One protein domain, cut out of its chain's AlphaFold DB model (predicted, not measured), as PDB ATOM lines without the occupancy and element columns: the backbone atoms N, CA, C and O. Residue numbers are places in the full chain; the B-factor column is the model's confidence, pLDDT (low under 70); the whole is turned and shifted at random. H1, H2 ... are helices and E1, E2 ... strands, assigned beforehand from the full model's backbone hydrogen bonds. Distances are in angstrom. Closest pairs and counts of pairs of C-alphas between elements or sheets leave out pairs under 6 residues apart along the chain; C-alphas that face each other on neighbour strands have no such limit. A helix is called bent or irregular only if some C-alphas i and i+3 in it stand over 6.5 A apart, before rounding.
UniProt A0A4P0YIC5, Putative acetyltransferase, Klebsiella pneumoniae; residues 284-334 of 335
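Overview. This is residues 284 to 334 of the 335 residues of the protein "Putative acetyltransferase" of Klebsiella pneumoniae (UniProt A0A4P0YIC5). A two-stranded hairpin, E1 and E2, stands at one side of the model; the short helix H1 sits near the end of it away from its turn, and the long helix H2 starts beside H1 and reaches away as an arm. Residues 322 to 334, of which 322 to 332 belong to H2, stick out free of the rest, and residues 308 to 316 make a loop between E2 and H2. The printed part has 51 residues, with two named helices and two named strands in the order H1, E1, E2, H2; the sheet has the order E1 - E2 and is antiparallel. The class is mixed, helices and strands, with 33 residues in named elements. The whole is loose, with a radius of gyration of the C-alphas of 13.1 A, and its outline is flat, spanning 35 by 35 by 19 A.

Along the chain. Begin with the sheet. Find C-alpha 294 at (-49.836, -39.682, 30.936); from there strand E1, residues 294 to 298, runs 11.2 A to C-alpha 298, its y value falling to -50.283. Strand E2, residues 304 to 307, then comes back over 9.9 A, from C-alpha 304 at (-48.444, -47.303, 37.128) to C-alpha 307. Next go back to the first printed residue, Lys 284, where helix H1 begins; it takes residues 284 to 291 and measures 10.2 A from first to last C-alpha. Last, find C-alpha 317 at (-42.750, -31.781, 42.641), where helix H2 begins; it holds residues 317 to 332 and runs 22.8 A to C-alpha 332 at (-29.955, -46.477, 54.423). Neither helix is bent or irregular.

Arrangement. Look first at E1 and E2, which are antiparallel neighbours and form a hairpin, with 153 degrees between their N-to-C directions. Among the C-alphas that face each other are those of Ile 295 and Val 306, 4.5 A apart, and those of Gln 298 and Lys 304, also 4.5 A apart. In the backbone you will find N 296 and O 305 at 2.8 A and N 307 and O 294 at 2.9 A, both within hydrogen-bond range. From the hairpin move to H1: its closest C-alpha to E2 is that of Ile 290, 7.9 A from that of Val 306, and this is the one pair of C-alphas of H1 and E2 within 8 A. On H1, find Leu 286, whose C-alpha is 5.3 A from that of Pro 317, the closest C-alphas of H1 and H2. H1 and H2 touch, with 6 pairs of C-alphas within 8 A, and H2 does so with residues 317 to 318 alone. Their lines stand about perpendicular, at 78 degrees. E1 and H2 are apart. In both H1 and H2 every O i to N i+4 pair is within hydrogen-bond range.

Size, cuts and confidence. The two C-alphas farthest apart are those of Glu 294 and Phe 334, at 36.0 A. Without the stretch that stands free, residues 322 to 334, the body has 38 residues and spans 35 by 18 by 14 A. The printed part has no cut between residues 284 and 334. The links from H1 to E1 and from E1 to E2 are tight, with 2 and 5 residues; the link from E2 to H2, with 9 residues, is short but not tight. Read the B-factor column for the model's confidence: the mean pLDDT of the printed part is 75.8, that of each strand is 91, and that of H2 is 68. Residue 284, residues 311 to 315, residue 323 and residues 327 to 334 are under 70.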
ATOM      1  N   LYS A 284     -50.737 -32.997  48.315       69.81
ATOM      2  CA  LYS A 284     -51.624 -32.578  47.223       69.81
ATOM      3  C   LYS A 284     -50.936 -32.197  45.900       69.81
ATOM      4  O   LYS A 284     -51.385 -32.678  44.876       69.81
ATOM      5  N   GLU A 285     -49.900 -31.362  45.884       73.94
ATOM      6  CA  GLU A 285     -49.208 -30.920  44.662       73.94
ATOM      7  C   GLU A 285     -48.481 -32.077  43.974       73.94
ATOM      8  O   GLU A 285     -48.559 -32.215  42.757       73.94
ATOM      9  N   LEU A 286     -47.827 -32.948  44.751       81.25
ATOM     10  CA  LEU A 286     -47.210 -34.164  44.226       81.25
ATOM     11  C   LEU A 286     -48.261 -35.115  43.648       81.25
ATOM     12  O   LEU A 286     -48.079 -35.625  42.546       81.25
ATOM     13  N   ILE A 287     -49.363 -35.336  44.373       82.38
ATOM     14  CA  ILE A 287     -50.472 -36.170  43.897       82.38
ATOM     15  C   ILE A 287     -51.056 -35.589  42.606       82.38
ATOM     16  O   ILE A 287     -51.149 -36.320  41.627       82.38
ATOM     17  N   SER A 288     -51.351 -34.285  42.565       83.19
ATOM     18  CA  SER A 288     -51.874 -33.601  41.372       83.19
ATOM     19  C   SER A 288     -50.927 -33.754  40.182       83.19
ATOM     20  O   SER A 288     -51.353 -34.136  39.099       83.19
ATOM     21  N   ALA A 289     -49.624 -33.541  40.387       85.75
ATOM     22  CA  ALA A 289     -48.629 -33.686  39.329       85.75
ATOM     23  C   ALA A 289     -48.547 -35.126  38.793       85.75
ATOM     24  O   ALA A 289     -48.363 -35.325  37.593       85.75
ATOM     25  N   ILE A 290     -48.676 -36.134  39.662       87.31
ATOM     26  CA  ILE A 290     -48.700 -37.549  39.262       87.31
ATOM     27  C   ILE A 290     -50.008 -37.892  38.534       87.31
ATOM     28  O   ILE A 290     -49.977 -38.656  37.570       87.31
ATOM     29  N   GLU A 291     -51.143 -37.341  38.966       86.69
ATOM     30  CA  GLU A 291     -52.457 -37.549  38.341       86.69
ATOM     31  C   GLU A 291     -52.559 -36.906  36.952       86.69
ATOM     32  O   GLU A 291     -53.219 -37.453  36.071       86.69
ATOM     33  N   GLU A 292     -51.865 -35.790  36.731       87.50
ATOM     34  CA  GLU A 292     -51.762 -35.122  35.428       87.50
ATOM     35  C   GLU A 292     -50.840 -35.855  34.439       87.50
ATOM     36  O   GLU A 292     -50.821 -35.532  33.247       87.50
ATOM     37  N   CYS A 293     -50.057 -36.837  34.899       89.38
ATOM     38  CA  CYS A 293     -49.143 -37.568  34.031       89.38
ATOM     39  C   CYS A 293     -49.875 -38.556  33.115       89.38
ATOM     40  O   CYS A 293     -50.822 -39.246  33.492       89.38
ATOM     41  N   GLU A 294     -49.349 -38.701  31.901       90.75
ATOM     42  CA  GLU A 294     -49.836 -39.682  30.936       90.75
ATOM     43  C   GLU A 294     -49.451 -41.099  31.393       90.75
ATOM     44  O   GLU A 294     -48.268 -41.405  31.576       90.75
ATOM     45  N   ILE A 295     -50.443 -41.972  31.581       90.75
ATOM     46  CA  ILE A 295     -50.222 -43.365  31.986       90.75
ATOM     47  C   ILE A 295     -49.856 -44.187  30.749       90.75
ATOM     48  O   ILE A 295     -50.682 -44.401  29.868       90.75
ATOM     49  N   LEU A 296     -48.629 -44.706  30.716       91.19
ATOM     50  CA  LEU A 296     -48.161 -45.605  29.660       91.19
ATOM     51  C   LEU A 296     -48.601 -47.048  29.873       91.19
ATOM     52  O   LEU A 296     -48.826 -47.791  28.917       91.19
ATOM     53  N   ARG A 297     -48.613 -47.487  31.133       90.88
ATOM     54  CA  ARG A 297     -48.912 -48.871  31.495       90.88
ATOM     55  C   ARG A 297     -49.375 -48.957  32.938       90.88
ATOM     56  O   ARG A 297     -48.845 -48.269  33.807       90.88
ATOM     57  N   GLN A 298     -50.299 -49.871  33.192       92.19
ATOM     58  CA  GLN A 298     -50.693 -50.283  34.530       92.19
ATOM     59  C   GLN A 298     -50.351 -51.764  34.716       92.19
ATOM     60  O   GLN A 298     -50.519 -52.559  33.793       92.19
ATOM     61  N   PHE A 299     -49.807 -52.108  35.879       92.44
ATOM     62  CA  PHE A 299     -49.420 -53.470  36.238       92.44
ATOM     63  C   PHE A 299     -50.492 -54.110  37.134       92.44
ATOM     64  O   PHE A 299     -51.265 -53.406  37.787       92.44
ATOM     65  N   GLU A 300     -50.528 -55.445  37.182       89.94
ATOM     66  CA  GLU A 300     -51.502 -56.217  37.978       89.94
ATOM     67  C   GLU A 300     -51.377 -55.971  39.491       89.94
ATOM     68  O   GLU A 300     -52.349 -56.101  40.228       89.94
ATOM     69  N   ASP A 301     -50.201 -55.538  39.950       90.19
ATOM     70  CA  ASP A 301     -49.922 -55.172  41.343       90.19
ATOM     71  C   ASP A 301     -50.337 -53.733  41.712       90.19
ATOM     72  O   ASP A 301     -50.018 -53.242  42.794       90.19
ATOM     73  N   GLY A 302     -51.030 -53.035  40.809       86.12
ATOM     74  CA  GLY A 302     -51.513 -51.673  41.023       86.12
ATOM     75  C   GLY A 302     -50.485 -50.573  40.740       86.12
ATOM     76  O   GLY A 302     -50.842 -49.393  40.804       86.12
ATOM     77  N   ARG A 303     -49.237 -50.904  40.374       90.00
ATOM     78  CA  ARG A 303     -48.252 -49.897  39.950       90.00
ATOM     79  C   ARG A 303     -48.623 -49.297  38.593       90.00
ATOM     80  O   ARG A 303     -49.187 -49.961  37.722       90.00
ATOM     81  N   LYS A 304     -48.255 -48.032  38.389       91.06
ATOM     82  CA  LYS A 304     -48.444 -47.303  37.128       91.06
ATOM     83  C   LYS A 304     -47.097 -46.812  36.611       91.06
ATOM     84  O   LYS A 304     -46.323 -46.224  37.361       91.06
ATOM     85  N   LEU A 305     -46.828 -47.047  35.331       90.44
ATOM     86  CA  LEU A 305     -45.752 -46.396  34.595       90.44
ATOM     87  C   LEU A 305     -46.321 -45.131  33.958       90.44
ATOM     88  O   LEU A 305     -47.255 -45.214  33.159       90.44
ATOM     89  N   VAL A 306     -45.753 -43.982  34.302       91.81
ATOM     90  CA  VAL A 306     -46.223 -42.675  33.834       91.81
ATOM     91  C   VAL A 306     -45.110 -41.919  33.114       91.81
ATOM     92  O   VAL A 306     -43.935 -42.073  33.451       91.81
ATOM     93  N   ILE A 307     -45.471 -41.097  32.127       89.75
ATOM     94  CA  ILE A 307     -44.568 -40.103  31.538       89.75
ATOM     95  C   ILE A 307     -44.793 -38.770  32.237       89.75
ATOM     96  O   ILE A 307     -45.875 -38.190  32.153       89.75
ATOM     97  N   TYR A 308     -43.723 -38.247  32.829       85.62
ATOM     98  CA  TYR A 308     -43.669 -36.880  33.323       85.62
ATOM     99  C   TYR A 308     -42.841 -36.001  32.381       85.62
ATOM    100  O   TYR A 308     -41.679 -36.300  32.096       85.62
ATOM    101  N   ARG A 309     -43.435 -34.907  31.888       83.12
ATOM    102  CA  ARG A 309     -42.776 -33.935  31.002       83.12
ATOM    103  C   ARG A 309     -42.464 -32.663  31.792       83.12
ATOM    104  O   ARG A 309     -43.327 -31.811  31.969       83.12
ATOM    105  N   CYS A 310     -41.228 -32.537  32.272       71.62
ATOM    106  CA  CYS A 310     -40.786 -31.365  33.027       71.62
ATOM    107  C   CYS A 310     -40.394 -30.217  32.087       71.62
ATOM    108  O   CYS A 310     -39.530 -30.389  31.228       71.62
ATOM    109  N   ASN A 311     -40.963 -29.025  32.289       65.19
ATOM    110  CA  ASN A 311     -40.464 -27.803  31.658       65.19
ATOM    111  C   ASN A 311     -39.279 -27.272  32.480       65.19
ATOM    112  O   ASN A 311     -39.404 -27.092  33.688       65.19
ATOM    113  N   THR A 312     -38.135 -27.004  31.849       51.59
ATOM    114  CA  THR A 312     -36.850 -26.702  32.523       51.59
ATOM    115  C   THR A 312     -36.828 -25.412  33.356       51.59
ATOM    116  O   THR A 312     -35.847 -25.151  34.044       51.59
ATOM    117  N   ASN A 313     -37.892 -24.604  33.308       49.66
ATOM    118  CA  ASN A 313     -37.948 -23.266  33.904       49.66
ATOM    119  C   ASN A 313     -38.756 -23.190  35.218       49.66
ATOM    120  O   ASN A 313     -39.011 -22.085  35.696       49.66
ATOM    121  N   ARG A 314     -39.199 -24.318  35.795       54.16
ATOM    122  CA  ARG A 314     -39.929 -24.356  37.080       54.16
ATOM    123  C   ARG A 314     -39.439 -25.490  37.983       54.16
ATOM    124  O   ARG A 314     -38.935 -26.498  37.495       54.16
ATOM    125  N   THR A 315     -39.613 -25.310  39.292       60.00
ATOM    126  CA  THR A 315     -39.511 -26.377  40.299       60.00
ATOM    127  C   THR A 315     -40.541 -27.469  40.001       60.00
ATOM    128  O   THR A 315     -41.617 -27.189  39.470       60.00
ATOM    129  N   SER A 316     -40.191 -28.726  40.274       76.44
ATOM    130  CA  SER A 316     -40.940 -29.887  39.796       76.44
ATOM    131  C   SER A 316     -41.186 -30.869  40.947       76.44
ATOM    132  O   SER A 316     -40.280 -31.650  41.252       76.44
ATOM    133  N   PRO A 317     -42.423 -30.955  41.476       77.31
ATOM    134  CA  PRO A 317     -42.750 -31.781  42.641       77.31
ATOM    135  C   PRO A 317     -42.296 -33.243  42.524       77.31
ATOM    136  O   PRO A 317     -41.791 -33.818  43.482       77.31
ATOM    137  N   ILE A 318     -42.417 -33.839  41.330       83.19
ATOM    138  CA  ILE A 318     -42.023 -35.235  41.074       83.19
ATOM    139  C   ILE A 318     -40.497 -35.419  41.088       83.19
ATOM    140  O   ILE A 318     -39.998 -36.419  41.595       83.19
ATOM    141  N   ILE A 319     -39.743 -34.467  40.533       81.25
ATOM    142  CA  ILE A 319     -38.273 -34.539  40.473       81.25
ATOM    143  C   ILE A 319     -37.684 -34.309  41.862       81.25
ATOM    144  O   ILE A 319     -36.773 -35.034  42.263       81.25
ATOM    145  N   ASP A 320     -38.255 -33.363  42.604       72.94
ATOM    146  CA  ASP A 320     -37.868 -33.064  43.978       72.94
ATOM    147  C   ASP A 320     -38.100 -34.295  44.878       72.94
ATOM    148  O   ASP A 320     -37.189 -34.717  45.597       72.94
ATOM    149  N   GLU A 321     -39.257 -34.960  44.750       77.19
ATOM    150  CA  GLU A 321     -39.574 -36.194  45.484       77.19
ATOM    151  C   GLU A 321     -38.668 -37.372  45.091       77.19
ATOM    152  O   GLU A 321     -38.174 -38.101  45.954       77.19
ATOM    153  N   LEU A 322     -38.375 -37.556  43.799       79.75
ATOM    154  CA  LEU A 322     -37.414 -38.572  43.351       79.75
ATOM    155  C   LEU A 322     -36.012 -38.310  43.919       79.75
ATOM    156  O   LEU A 322     -35.313 -39.249  44.314       79.75
ATOM    157  N   GLY A 323     -35.606 -37.041  43.996       69.25
ATOM    158  CA  GLY A 323     -34.373 -36.617  44.655       69.25
ATOM    159  C   GLY A 323     -34.360 -36.967  46.144       69.25
ATOM    160  O   GLY A 323     -33.375 -37.534  46.630       69.25
ATOM    161  N   ARG A 324     -35.466 -36.701  46.851       71.19
ATOM    162  CA  ARG A 324     -35.662 -37.026  48.274       71.19
ATOM    163  C   ARG A 324     -35.564 -38.529  48.536       71.19
ATOM    164  O   ARG A 324     -34.756 -38.961  49.360       71.19
ATOM    165  N   LEU A 325     -36.305 -39.340  47.777       72.88
ATOM    166  CA  LEU A 325     -36.286 -40.803  47.890       72.88
ATOM    167  C   LEU A 325     -34.891 -41.380  47.617       72.88
ATOM    168  O   LEU A 325     -34.437 -42.276  48.327       72.88
ATOM    169  N   ARG A 326     -34.161 -40.827  46.642       72.50
ATOM    170  CA  ARG A 326     -32.780 -41.241  46.356       72.50
ATOM    171  C   ARG A 326     -31.821 -40.902  47.500       72.50
ATOM    172  O   ARG A 326     -30.939 -41.701  47.808       72.50
ATOM    173  N   ALA A 327     -31.988 -39.750  48.147       58.53
ATOM    174  CA  ALA A 327     -31.189 -39.378  49.312       58.53
ATOM    175  C   ALA A 327     -31.450 -40.307  50.513       58.53
ATOM    176  O   ALA A 327     -30.505 -40.689  51.204       58.53
ATOM    177  N   LEU A 328     -32.705 -40.723  50.729       65.25
ATOM    178  CA  LEU A 328     -33.076 -41.692  51.769       65.25
ATOM    179  C   LEU A 328     -32.499 -43.090  51.503       65.25
ATOM    180  O   LEU A 328     -31.965 -43.724  52.417       65.25
ATOM    181  N   LEU A 329     -32.537 -43.550  50.250       63.31
ATOM    182  CA  LEU A 329     -31.919 -44.818  49.838       63.31
ATOM    183  C   LEU A 329     -30.394 -44.802  50.016       63.31
ATOM    184  O   LEU A 329     -29.797 -45.788  50.431       63.31
ATOM    185  N   ASN A 330     -29.749 -43.662  49.769       54.38
ATOM    186  CA  ASN A 330     -28.311 -43.535  49.990       54.38
ATOM    187  C   ASN A 330     -27.940 -43.495  51.480       54.38
ATOM    188  O   ASN A 330     -26.886 -44.008  51.843       54.38
ATOM    189  N   LYS A 331     -28.785 -42.926  52.349       49.78
ATOM    190  CA  LYS A 331     -28.561 -42.931  53.807       49.78
ATOM    191  C   LYS A 331     -28.765 -44.309  54.442       49.78
ATOM    192  O   LYS A 331     -28.083 -44.624  55.408       49.78
ATOM    193  N   SER A 332     -29.662 -45.131  53.899       44.50
ATOM    194  CA  SER A 332     -29.955 -46.477  54.423       44.50
ATOM    195  C   SER A 332     -28.885 -47.525  54.095       44.50
ATOM    196  O   SER A 332     -28.831 -48.547  54.764       44.50
ATOM    197  N   ASN A 333     -27.979 -47.251  53.150       39.81
ATOM    198  CA  ASN A 333     -26.818 -48.107  52.862       39.81
ATOM    199  C   ASN A 333     -25.614 -47.869  53.804       39.81
ATOM    200  O   ASN A 333     -24.561 -48.468  53.601       39.81
ATOM    201  N   PHE A 334     -25.748 -46.987  54.800       38.19
ATOM    202  CA  PHE A 334     -24.710 -46.665  55.791       38.19
ATOM    203  C   PHE A 334     -25.126 -46.973  57.245       38.19
ATOM    204  O   PHE A 334     -24.444 -46.525  58.168       38.19
TER     205      PHE A 334